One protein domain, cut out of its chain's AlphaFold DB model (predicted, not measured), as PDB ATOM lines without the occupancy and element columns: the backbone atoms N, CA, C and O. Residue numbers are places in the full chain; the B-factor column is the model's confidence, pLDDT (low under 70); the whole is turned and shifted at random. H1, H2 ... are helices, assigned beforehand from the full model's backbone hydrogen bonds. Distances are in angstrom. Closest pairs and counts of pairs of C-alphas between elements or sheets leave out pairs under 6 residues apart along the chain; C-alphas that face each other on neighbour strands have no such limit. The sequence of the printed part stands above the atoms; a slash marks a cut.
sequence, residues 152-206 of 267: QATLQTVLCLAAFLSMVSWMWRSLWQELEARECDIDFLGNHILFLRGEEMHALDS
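This is residues 152 to 206 of the 267 residues of an uncharacterized protein of Portunus trituberculatus (UniProt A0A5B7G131). One long, straight helix, H1, makes the length of the model, and beyond its last residues the backbone folds back through two short helices, H2 and H3, in a small foot set off to one side. Residues 152 to 174, which belong to H1, stick out free as an arm, and H2 meets H1 at a corner near the end of that arm. The printed part has 55 residues with three named helices in the order H1, H2, H3 and no named strand, and its class is all helix. The whole is only just extended, close to loose, with a radius of gyration of the C-alphas of 15.4 A, and it is elongated, spanning 45 by 26 by 17 A.

H1 runs from Gln 152 to Ala 181, 30 residues and 43.6 A from first to last C-alpha. Its first C-alpha is at (43.946, -32.596, -3.619) and its last at (44.906, -41.579, 39.018), with z rising along the helix while x differs little between these two points. H2 takes residues 186 to 192, 10.2 A from first to last C-alpha, and C-alpha 186 is at (49.479, -30.385, 40.011). H3 takes residues 198 to 205, 10.7 A long in the same measure, and ends with C-alpha 205 at (46.945, -18.180, 36.038).

H1 stands free over residues 152 to 174. H1 and H2 only just touch, with 3 pairs of C-alphas within 8 A, and they touch only at the corner by their link. H1 touches H2 with residue 179 alone, and the closest C-alphas of the two helices are those of Leu 179 and Phe 188, 7.7 A apart. The two helices run opposite ways at a steep tilt of 52 degrees. H2 and H3 are close but not clearly touching, and their closest C-alphas, those of Gly 190 and Gly 198, are 6.2 A apart. They run opposite ways at a steep tilt of 48 degrees. H1 and H3 are apart. In H1, H2 and H3 every O i to N i+4 pair is within hydrogen-bond range.

The two C-alphas farthest apart are those of Gln 152 and Glu 183, 46.7 A. Without the stretch that stands free, the body has 32 residues and spans 26 by 18 by 12 A. The links from H1 to H2 and from H2 to H3 are tight, with 4 and 5 residues between the helices. The printed part has no cut. The mean pLDDT of the printed part is 82.5, and residues 194 to 206 are under 70; H3 has a mean of 55.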
ATOM      1  N   GLN A 152      43.102 -31.538  -4.184       85.62
ATOM      2  CA  GLN A 152      43.946 -32.596  -3.619       85.62
ATOM      3  C   GLN A 152      44.865 -32.082  -2.504       85.62
ATOM      4  O   GLN A 152      44.940 -32.706  -1.443       85.62
ATOM      5  N   ALA A 153      45.522 -30.936  -2.710       88.25
ATOM      6  CA  ALA A 153      46.379 -30.332  -1.688       88.25
ATOM      7  C   ALA A 153      45.573 -29.961  -0.431       88.25
ATOM      8  O   ALA A 153      45.991 -30.236   0.692       88.25
ATOM      9  N   THR A 154      44.367 -29.418  -0.622       92.38
ATOM     10  CA  THR A 154      43.472 -29.059   0.484       92.38
ATOM     11  C   THR A 154      43.025 -30.296   1.264       92.38
ATOM     12  O   THR A 154      43.087 -30.302   2.494       92.38
ATOM     13  N   LEU A 155      42.625 -31.370   0.576       93.62
ATOM     14  CA  LEU A 155      42.248 -32.630   1.223       93.62
ATOM     15  C   LEU A 155      43.407 -33.236   2.018       93.62
ATOM     16  O   LEU A 155      43.195 -33.698   3.138       93.62
ATOM     17  N   GLN A 156      44.628 -33.191   1.485       95.06
ATOM     18  CA  GLN A 156      45.808 -33.677   2.196       95.06
ATOM     19  C   GLN A 156      46.071 -32.871   3.474       95.06
ATOM     20  O   GLN A 156      46.283 -33.464   4.531       95.06
ATOM     21  N   THR A 157      45.983 -31.542   3.416       94.69
ATOM     22  CA  THR A 157      46.141 -30.684   4.599       94.69
ATOM     23  C   THR A 157      45.067 -30.962   5.649       94.69
ATOM     24  O   THR A 157      45.385 -31.106   6.829       94.69
ATOM     25  N   VAL A 158      43.803 -31.103   5.237       95.81
ATOM     26  CA  VAL A 158      42.696 -31.417   6.153       95.81
ATOM     27  C   VAL A 158      42.901 -32.779   6.820       95.81
ATOM     28  O   VAL A 158      42.715 -32.898   8.030       95.81
ATOM     29  N   LEU A 159      43.336 -33.793   6.068       96.38
ATOM     30  CA  LEU A 159      43.640 -35.116   6.618       96.38
ATOM     31  C   LEU A 159      44.825 -35.076   7.593       96.38
ATOM     32  O   LEU A 159      44.748 -35.683   8.662       96.38
ATOM     33  N   CYS A 160      45.884 -34.326   7.277       96.81
ATOM     34  CA  CYS A 160      47.017 -34.127   8.182       96.81
ATOM     35  C   CYS A 160      46.589 -33.446   9.490       96.81
ATOM     36  O   CYS A 160      46.959 -33.907  10.571       96.81
ATOM     37  N   LEU A 161      45.772 -32.392   9.411       95.88
ATOM     38  CA  LEU A 161      45.247 -31.700  10.592       95.88
ATOM     39  C   LEU A 161      44.347 -32.613  11.427       95.88
ATOM     40  O   LEU A 161      44.485 -32.653  12.647       95.88
ATOM     41  N   ALA A 162      43.470 -33.394  10.792       95.44
ATOM     42  CA  ALA A 162      42.606 -34.343  11.489       95.44
ATOM     43  C   ALA A 162      43.415 -35.424  12.232       95.44
ATOM     44  O   ALA A 162      43.101 -35.755  13.380       95.44
ATOM     45  N   ALA A 163      44.482 -35.939  11.614       94.88
ATOM     46  CA  ALA A 163      45.380 -36.901  12.248       94.88
ATOM     47  C   ALA A 163      46.143 -36.281  13.430       94.88
ATOM     48  O   ALA A 163      46.209 -36.882  14.505       94.88
ATOM     49  N   PHE A 164      46.660 -35.059  13.268       94.88
ATOM     50  CA  PHE A 164      47.379 -34.352  14.327       94.88
ATOM     51  C   PHE A 164      46.471 -34.029  15.521       94.88
ATOM     52  O   PHE A 164      46.818 -34.336  16.659       94.88
ATOM     53  N   LEU A 165      45.267 -33.507  15.273       95.19
ATOM     54  CA  LEU A 165      44.282 -33.231  16.324       95.19
ATOM     55  C   LEU A 165      43.862 -34.503  17.066       95.19
ATOM     56  O   LEU A 165      43.682 -34.467  18.284       95.19
ATOM     57  N   SER A 166      43.751 -35.632  16.363       94.38
ATOM     58  CA  SER A 166      43.448 -36.926  16.986       94.38
ATOM     59  C   SER A 166      44.579 -37.384  17.910       94.38
ATOM     60  O   SER A 166      44.317 -37.836  19.024       94.38
ATOM     61  N   MET A 167      45.834 -37.213  17.484       94.50
ATOM     62  CA  MET A 167      47.010 -37.537  18.295       94.50
ATOM     63  C   MET A 167      47.096 -36.652  19.544       94.50
ATOM     64  O   MET A 167      47.252 -37.173  20.648       94.50
ATOM     65  N   VAL A 168      46.923 -35.337  19.390       94.12
ATOM     66  CA  VAL A 168      46.925 -34.382  20.511       94.12
ATOM     67  C   VAL A 168      45.788 -34.684  21.486       94.12
ATOM     68  O   VAL A 168      46.010 -34.725  22.692       94.12
ATOM     69  N   SER A 169      44.588 -34.984  20.981       95.69
ATOM     70  CA  SER A 169      43.437 -35.345  21.819       95.69
ATOM     71  C   SER A 169      43.677 -36.633  22.608       95.69
ATOM     72  O   SER A 169      43.284 -36.735  23.770       95.69
ATOM     73  N   TRP A 170      44.322 -37.627  21.992       96.62
ATOM     74  CA  TRP A 170      44.662 -38.882  22.660       96.62
ATOM     75  C   TRP A 170      45.734 -38.686  23.736       96.62
ATOM     76  O   TRP A 170      45.592 -39.199  24.848       96.62
ATOM     77  N   MET A 171      46.768 -37.900  23.434       95.50
ATOM     78  CA  MET A 171      47.813 -37.541  24.392       95.50
ATOM     79  C   MET A 171      47.224 -36.782  25.586       95.50
ATOM     80  O   MET A 171      47.491 -37.142  26.728       95.50
ATOM     81  N   TRP A 172      46.347 -35.809  25.325       94.12
ATOM     82  CA  TRP A 172      45.657 -35.049  26.367       94.12
ATOM     83  C   TRP A 172      44.773 -35.937  27.245       94.12
ATOM     84  O   TRP A 172      44.805 -35.831  28.467       94.12
ATOM     85  N   ARG A 173      44.012 -36.860  26.644       95.94
ATOM     86  CA  ARG A 173      43.199 -37.819  27.403       95.94
ATOM     87  C   ARG A 173      44.062 -38.736  28.274       95.94
ATOM     88  O   ARG A 173      43.667 -39.020  29.397       95.94
ATOM     89  N   SER A 174      45.209 -39.184  27.769       92.75
ATOM     90  CA  SER A 174      46.123 -40.058  28.518       92.75
ATOM     91  C   SER A 174      46.724 -39.327  29.718       92.75
ATOM     92  O   SER A 174      46.718 -39.850  30.826       92.75
ATOM     93  N   LEU A 175      47.155 -38.084  29.506       91.31
ATOM     94  CA  LEU A 175      47.633 -37.201  30.564       91.31
ATOM     95  C   LEU A 175      46.549 -36.957  31.624       91.31
ATOM     96  O   LEU A 175      46.821 -37.038  32.815       91.31
ATOM     97  N   TRP A 176      45.307 -36.713  31.195       91.75
ATOM     98  CA  TRP A 176      44.188 -36.506  32.113       91.75
ATOM     99  C   TRP A 176      43.887 -37.744  32.964       91.75
ATOM    100  O   TRP A 176      43.641 -37.620  34.157       91.75
ATOM    101  N   GLN A 177      43.945 -38.940  32.372       94.06
ATOM    102  CA  GLN A 177      43.773 -40.190  33.118       94.06
ATOM    103  C   GLN A 177      44.886 -40.408  34.146       94.06
ATOM    104  O   GLN A 177      44.617 -40.908  35.234       94.06
ATOM    105  N   GLU A 178      46.122 -40.023  33.824       91.50
ATOM    106  CA  GLU A 178      47.230 -40.107  34.775       91.50
ATOM    107  C   GLU A 178      47.088 -39.093  35.920       91.50
ATOM    108  O   GLU A 178      47.355 -39.439  37.068       91.50
ATOM    109  N   LEU A 179      46.594 -37.882  35.639       89.75
ATOM    110  CA  LEU A 179      46.273 -36.894  36.676       89.75
ATOM    111  C   LEU A 179      45.148 -37.369  37.597       89.75
ATOM    112  O   LEU A 179      45.248 -37.223  38.812       89.75
ATOM    113  N   GLU A 180      44.091 -37.953  37.033       92.75
ATOM    114  CA  GLU A 180      42.964 -38.480  37.806       92.75
ATOM    115  C   GLU A 180      43.403 -39.647  38.706       92.75
ATOM    116  O   GLU A 180      42.984 -39.729  39.857       92.75
ATOM    117  N   ALA A 181      44.318 -40.498  38.225       93.12
ATOM    118  CA  ALA A 181      44.906 -41.579  39.018       93.12
ATOM    119  C   ALA A 181      45.807 -41.085  40.165       93.12
ATOM    120  O   ALA A 181      46.020 -41.821  41.126       93.12
ATOM    121  N   ARG A 182      46.337 -39.861  40.070       91.00
ATOM    122  CA  ARG A 182      47.218 -39.234  41.068       91.00
ATOM    123  C   ARG A 182      46.506 -38.172  41.911       91.00
ATOM    124  O   ARG A 182      47.158 -37.273  42.425       91.00
ATOM    125  N   GLU A 183      45.178 -38.245  42.014       90.81
ATOM    126  CA  GLU A 183      44.363 -37.318  42.819       90.81
ATOM    127  C   GLU A 183      44.592 -35.833  42.483       90.81
ATOM    128  O   GLU A 183      44.531 -34.965  43.352       90.81
ATOM    129  N   CYS A 184      44.818 -35.522  41.202       81.50
ATOM    130  CA  CYS A 184      45.057 -34.158  40.724       81.50
ATOM    131  C   CYS A 184      46.318 -33.493  41.308       81.50
ATOM    132  O   CYS A 184      46.320 -32.280  41.515       81.50
ATOM    133  N   ASP A 185      47.392 -34.255  41.528       88.31
ATOM    134  CA  ASP A 185      48.713 -33.699  41.837       88.31
ATOM    135  C   ASP A 185      49.189 -32.752  40.711       88.31
ATOM    136  O   ASP A 185      49.563 -33.173  39.613       88.31
ATOM    137  N   ILE A 186      49.124 -31.444  40.969       79.44
ATOM    138  CA  ILE A 186      49.479 -30.385  40.011       79.44
ATOM    139  C   ILE A 186      51.001 -30.341  39.802       79.44
ATOM    140  O   ILE A 186      51.459 -30.008  38.703       79.44
ATOM    141  N   ASP A 187      51.784 -30.753  40.801       84.69
ATOM    142  CA  ASP A 187      53.247 -30.781  40.723       84.69
ATOM    143  C   ASP A 187      53.721 -31.862  39.743       84.69
ATOM    144  O   ASP A 187      54.743 -31.712  39.061       84.69
ATOM    145  N   PHE A 188      52.933 -32.927  39.577       82.50
ATOM    146  CA  PHE A 188      53.159 -33.920  38.533       82.50
ATOM    147  C   PHE A 188      53.093 -33.301  37.129       82.50
ATOM    148  O   PHE A 188      53.935 -33.604  36.280       82.50
ATOM    149  N   LEU A 189      52.141 -32.395  36.882       81.88
ATOM    150  CA  LEU A 189      51.957 -31.767  35.572       81.88
ATOM    151  C   LEU A 189      53.166 -30.909  35.173       81.88
ATOM    152  O   LEU A 189      53.641 -31.010  34.037       81.88
ATOM    153  N   GLY A 190      53.682 -30.120  36.119       80.56
ATOM    154  CA  GLY A 190      54.850 -29.259  35.911       80.56
ATOM    155  C   GLY A 190      56.144 -30.038  35.660       80.56
ATOM    156  O   GLY A 190      57.006 -29.585  34.909       80.56
ATOM    157  N   ASN A 191      56.263 -31.242  36.226       81.81
ATOM    158  CA  ASN A 191      57.433 -32.104  36.034       81.81
ATOM    159  C   ASN A 191      57.377 -32.928  34.738       81.81
ATOM    160  O   ASN A 191      58.416 -33.216  34.142       81.81
ATOM    161  N   HIS A 192      56.181 -33.321  34.289       76.56
ATOM    162  CA  HIS A 192      56.026 -34.211  33.135       76.56
ATOM    163  C   HIS A 192      55.907 -33.471  31.798       76.56
ATOM    164  O   HIS A 192      56.240 -34.025  30.746       76.56
ATOM    165  N   ILE A 193      55.457 -32.215  31.816       79.44
ATOM    166  CA  ILE A 193      55.383 -31.379  30.621       79.44
ATOM    167  C   ILE A 193      56.523 -30.371  30.686       79.44
ATOM    168  O   ILE A 193      56.348 -29.234  31.098       79.44
ATOM    169  N   LEU A 194      57.701 -30.779  30.207       64.75
ATOM    170  CA  LEU A 194      58.887 -29.908  30.134       64.75
ATOM    171  C   LEU A 194      58.658 -28.624  29.309       64.75
ATOM    172  O   LEU A 194      59.429 -27.678  29.421       64.75
ATOM    173  N   PHE A 195      57.605 -28.597  28.484       63.47
ATOM    174  CA  PHE A 195      57.160 -27.429  27.718       63.47
ATOM    175  C   PHE A 195      56.278 -26.451  28.508       63.47
ATOM    176  O   PHE A 195      55.969 -25.392  27.986       63.47
ATOM    177  N   LEU A 196      55.848 -26.804  29.719       56.72
ATOM    178  CA  LEU A 196      55.093 -25.954  30.639       56.72
ATOM    179  C   LEU A 196      55.940 -25.775  31.900       56.72
ATOM    180  O   LEU A 196      55.605 -26.259  32.979       56.72
ATOM    181  N   ARG A 197      57.098 -25.127  31.761       56.28
ATOM    182  CA  ARG A 197      57.915 -24.768  32.925       56.28
ATOM    183  C   ARG A 197      57.107 -23.797  33.797       56.28
ATOM    184  O   ARG A 197      56.401 -22.945  33.264       56.28
ATOM    185  N   GLY A 198      57.209 -23.913  35.124       53.78
ATOM    186  CA  GLY A 198      56.346 -23.207  36.090       53.78
ATOM    187  C   GLY A 198      56.211 -21.686  35.898       53.78
ATOM    188  O   GLY A 198      55.168 -21.123  36.219       53.78
ATOM    189  N   GLU A 199      57.207 -21.030  35.296       59.56
ATOM    190  CA  GLU A 199      57.170 -19.604  34.934       59.56
ATOM    191  C   GLU A 199      56.060 -19.275  33.913       59.56
ATOM    192  O   GLU A 199      55.399 -18.241  34.023       59.56
ATOM    193  N   GLU A 200      55.775 -20.175  32.967       57.47
ATOM    194  CA  GLU A 200      54.700 -20.010  31.979       57.47
ATOM    195  C   GLU A 200      53.326 -20.414  32.539       57.47
ATOM    196  O   GLU A 200      52.312 -19.807  32.189       57.47
ATOM    197  N   MET A 201      53.267 -21.380  33.465       55.97
ATOM    198  CA  MET A 201      52.019 -21.714  34.173       55.97
ATOM    199  C   MET A 201      51.544 -20.567  35.074       55.97
ATOM    200  O   MET A 201      50.350 -20.266  35.087       55.97
ATOM    201  N   HIS A 202      52.457 -19.860  35.749       56.22
ATOM    202  CA  HIS A 202      52.108 -18.644  36.492       56.22
ATOM    203  C   HIS A 202      51.590 -17.517  35.578       56.22
ATOM    204  O   HIS A 202      50.709 -16.748  35.977       56.22
ATOM    205  N   ALA A 203      52.057 -17.445  34.326       55.41
ATOM    206  CA  ALA A 203      51.525 -16.508  33.333       55.41
ATOM    207  C   ALA A 203      50.110 -16.889  32.842       55.41
ATOM    208  O   ALA A 203      49.318 -16.003  32.503       55.41
ATOM    209  N   LEU A 204      49.764 -18.182  32.839       51.19
ATOM    210  CA  LEU A 204      48.423 -18.679  32.501       51.19
ATOM    211  C   LEU A 204      47.392 -18.426  33.611       51.19
ATOM    212  O   LEU A 204      46.241 -18.114  33.301       51.19
ATOM    213  N   ASP A 205      47.800 -18.500  34.880       49.62
ATOM    214  CA  ASP A 205      46.945 -18.180  36.038       49.62
ATOM    215  C   ASP A 205      46.627 -16.669  36.117       49.62
ATOM    216  O   ASP A 205      45.565 -16.231  36.559       49.62
ATOM    217  N   SER A 206      47.511 -15.848  35.546       45.94
ATOM    218  CA  SER A 206      47.418 -14.386  35.522       45.94
ATOM    219  C   SER A 206      46.549 -13.827  34.383       45.94
ATOM    220  O   SER A 206      46.861 -12.763  33.858       45.94
TER     221      SER A 206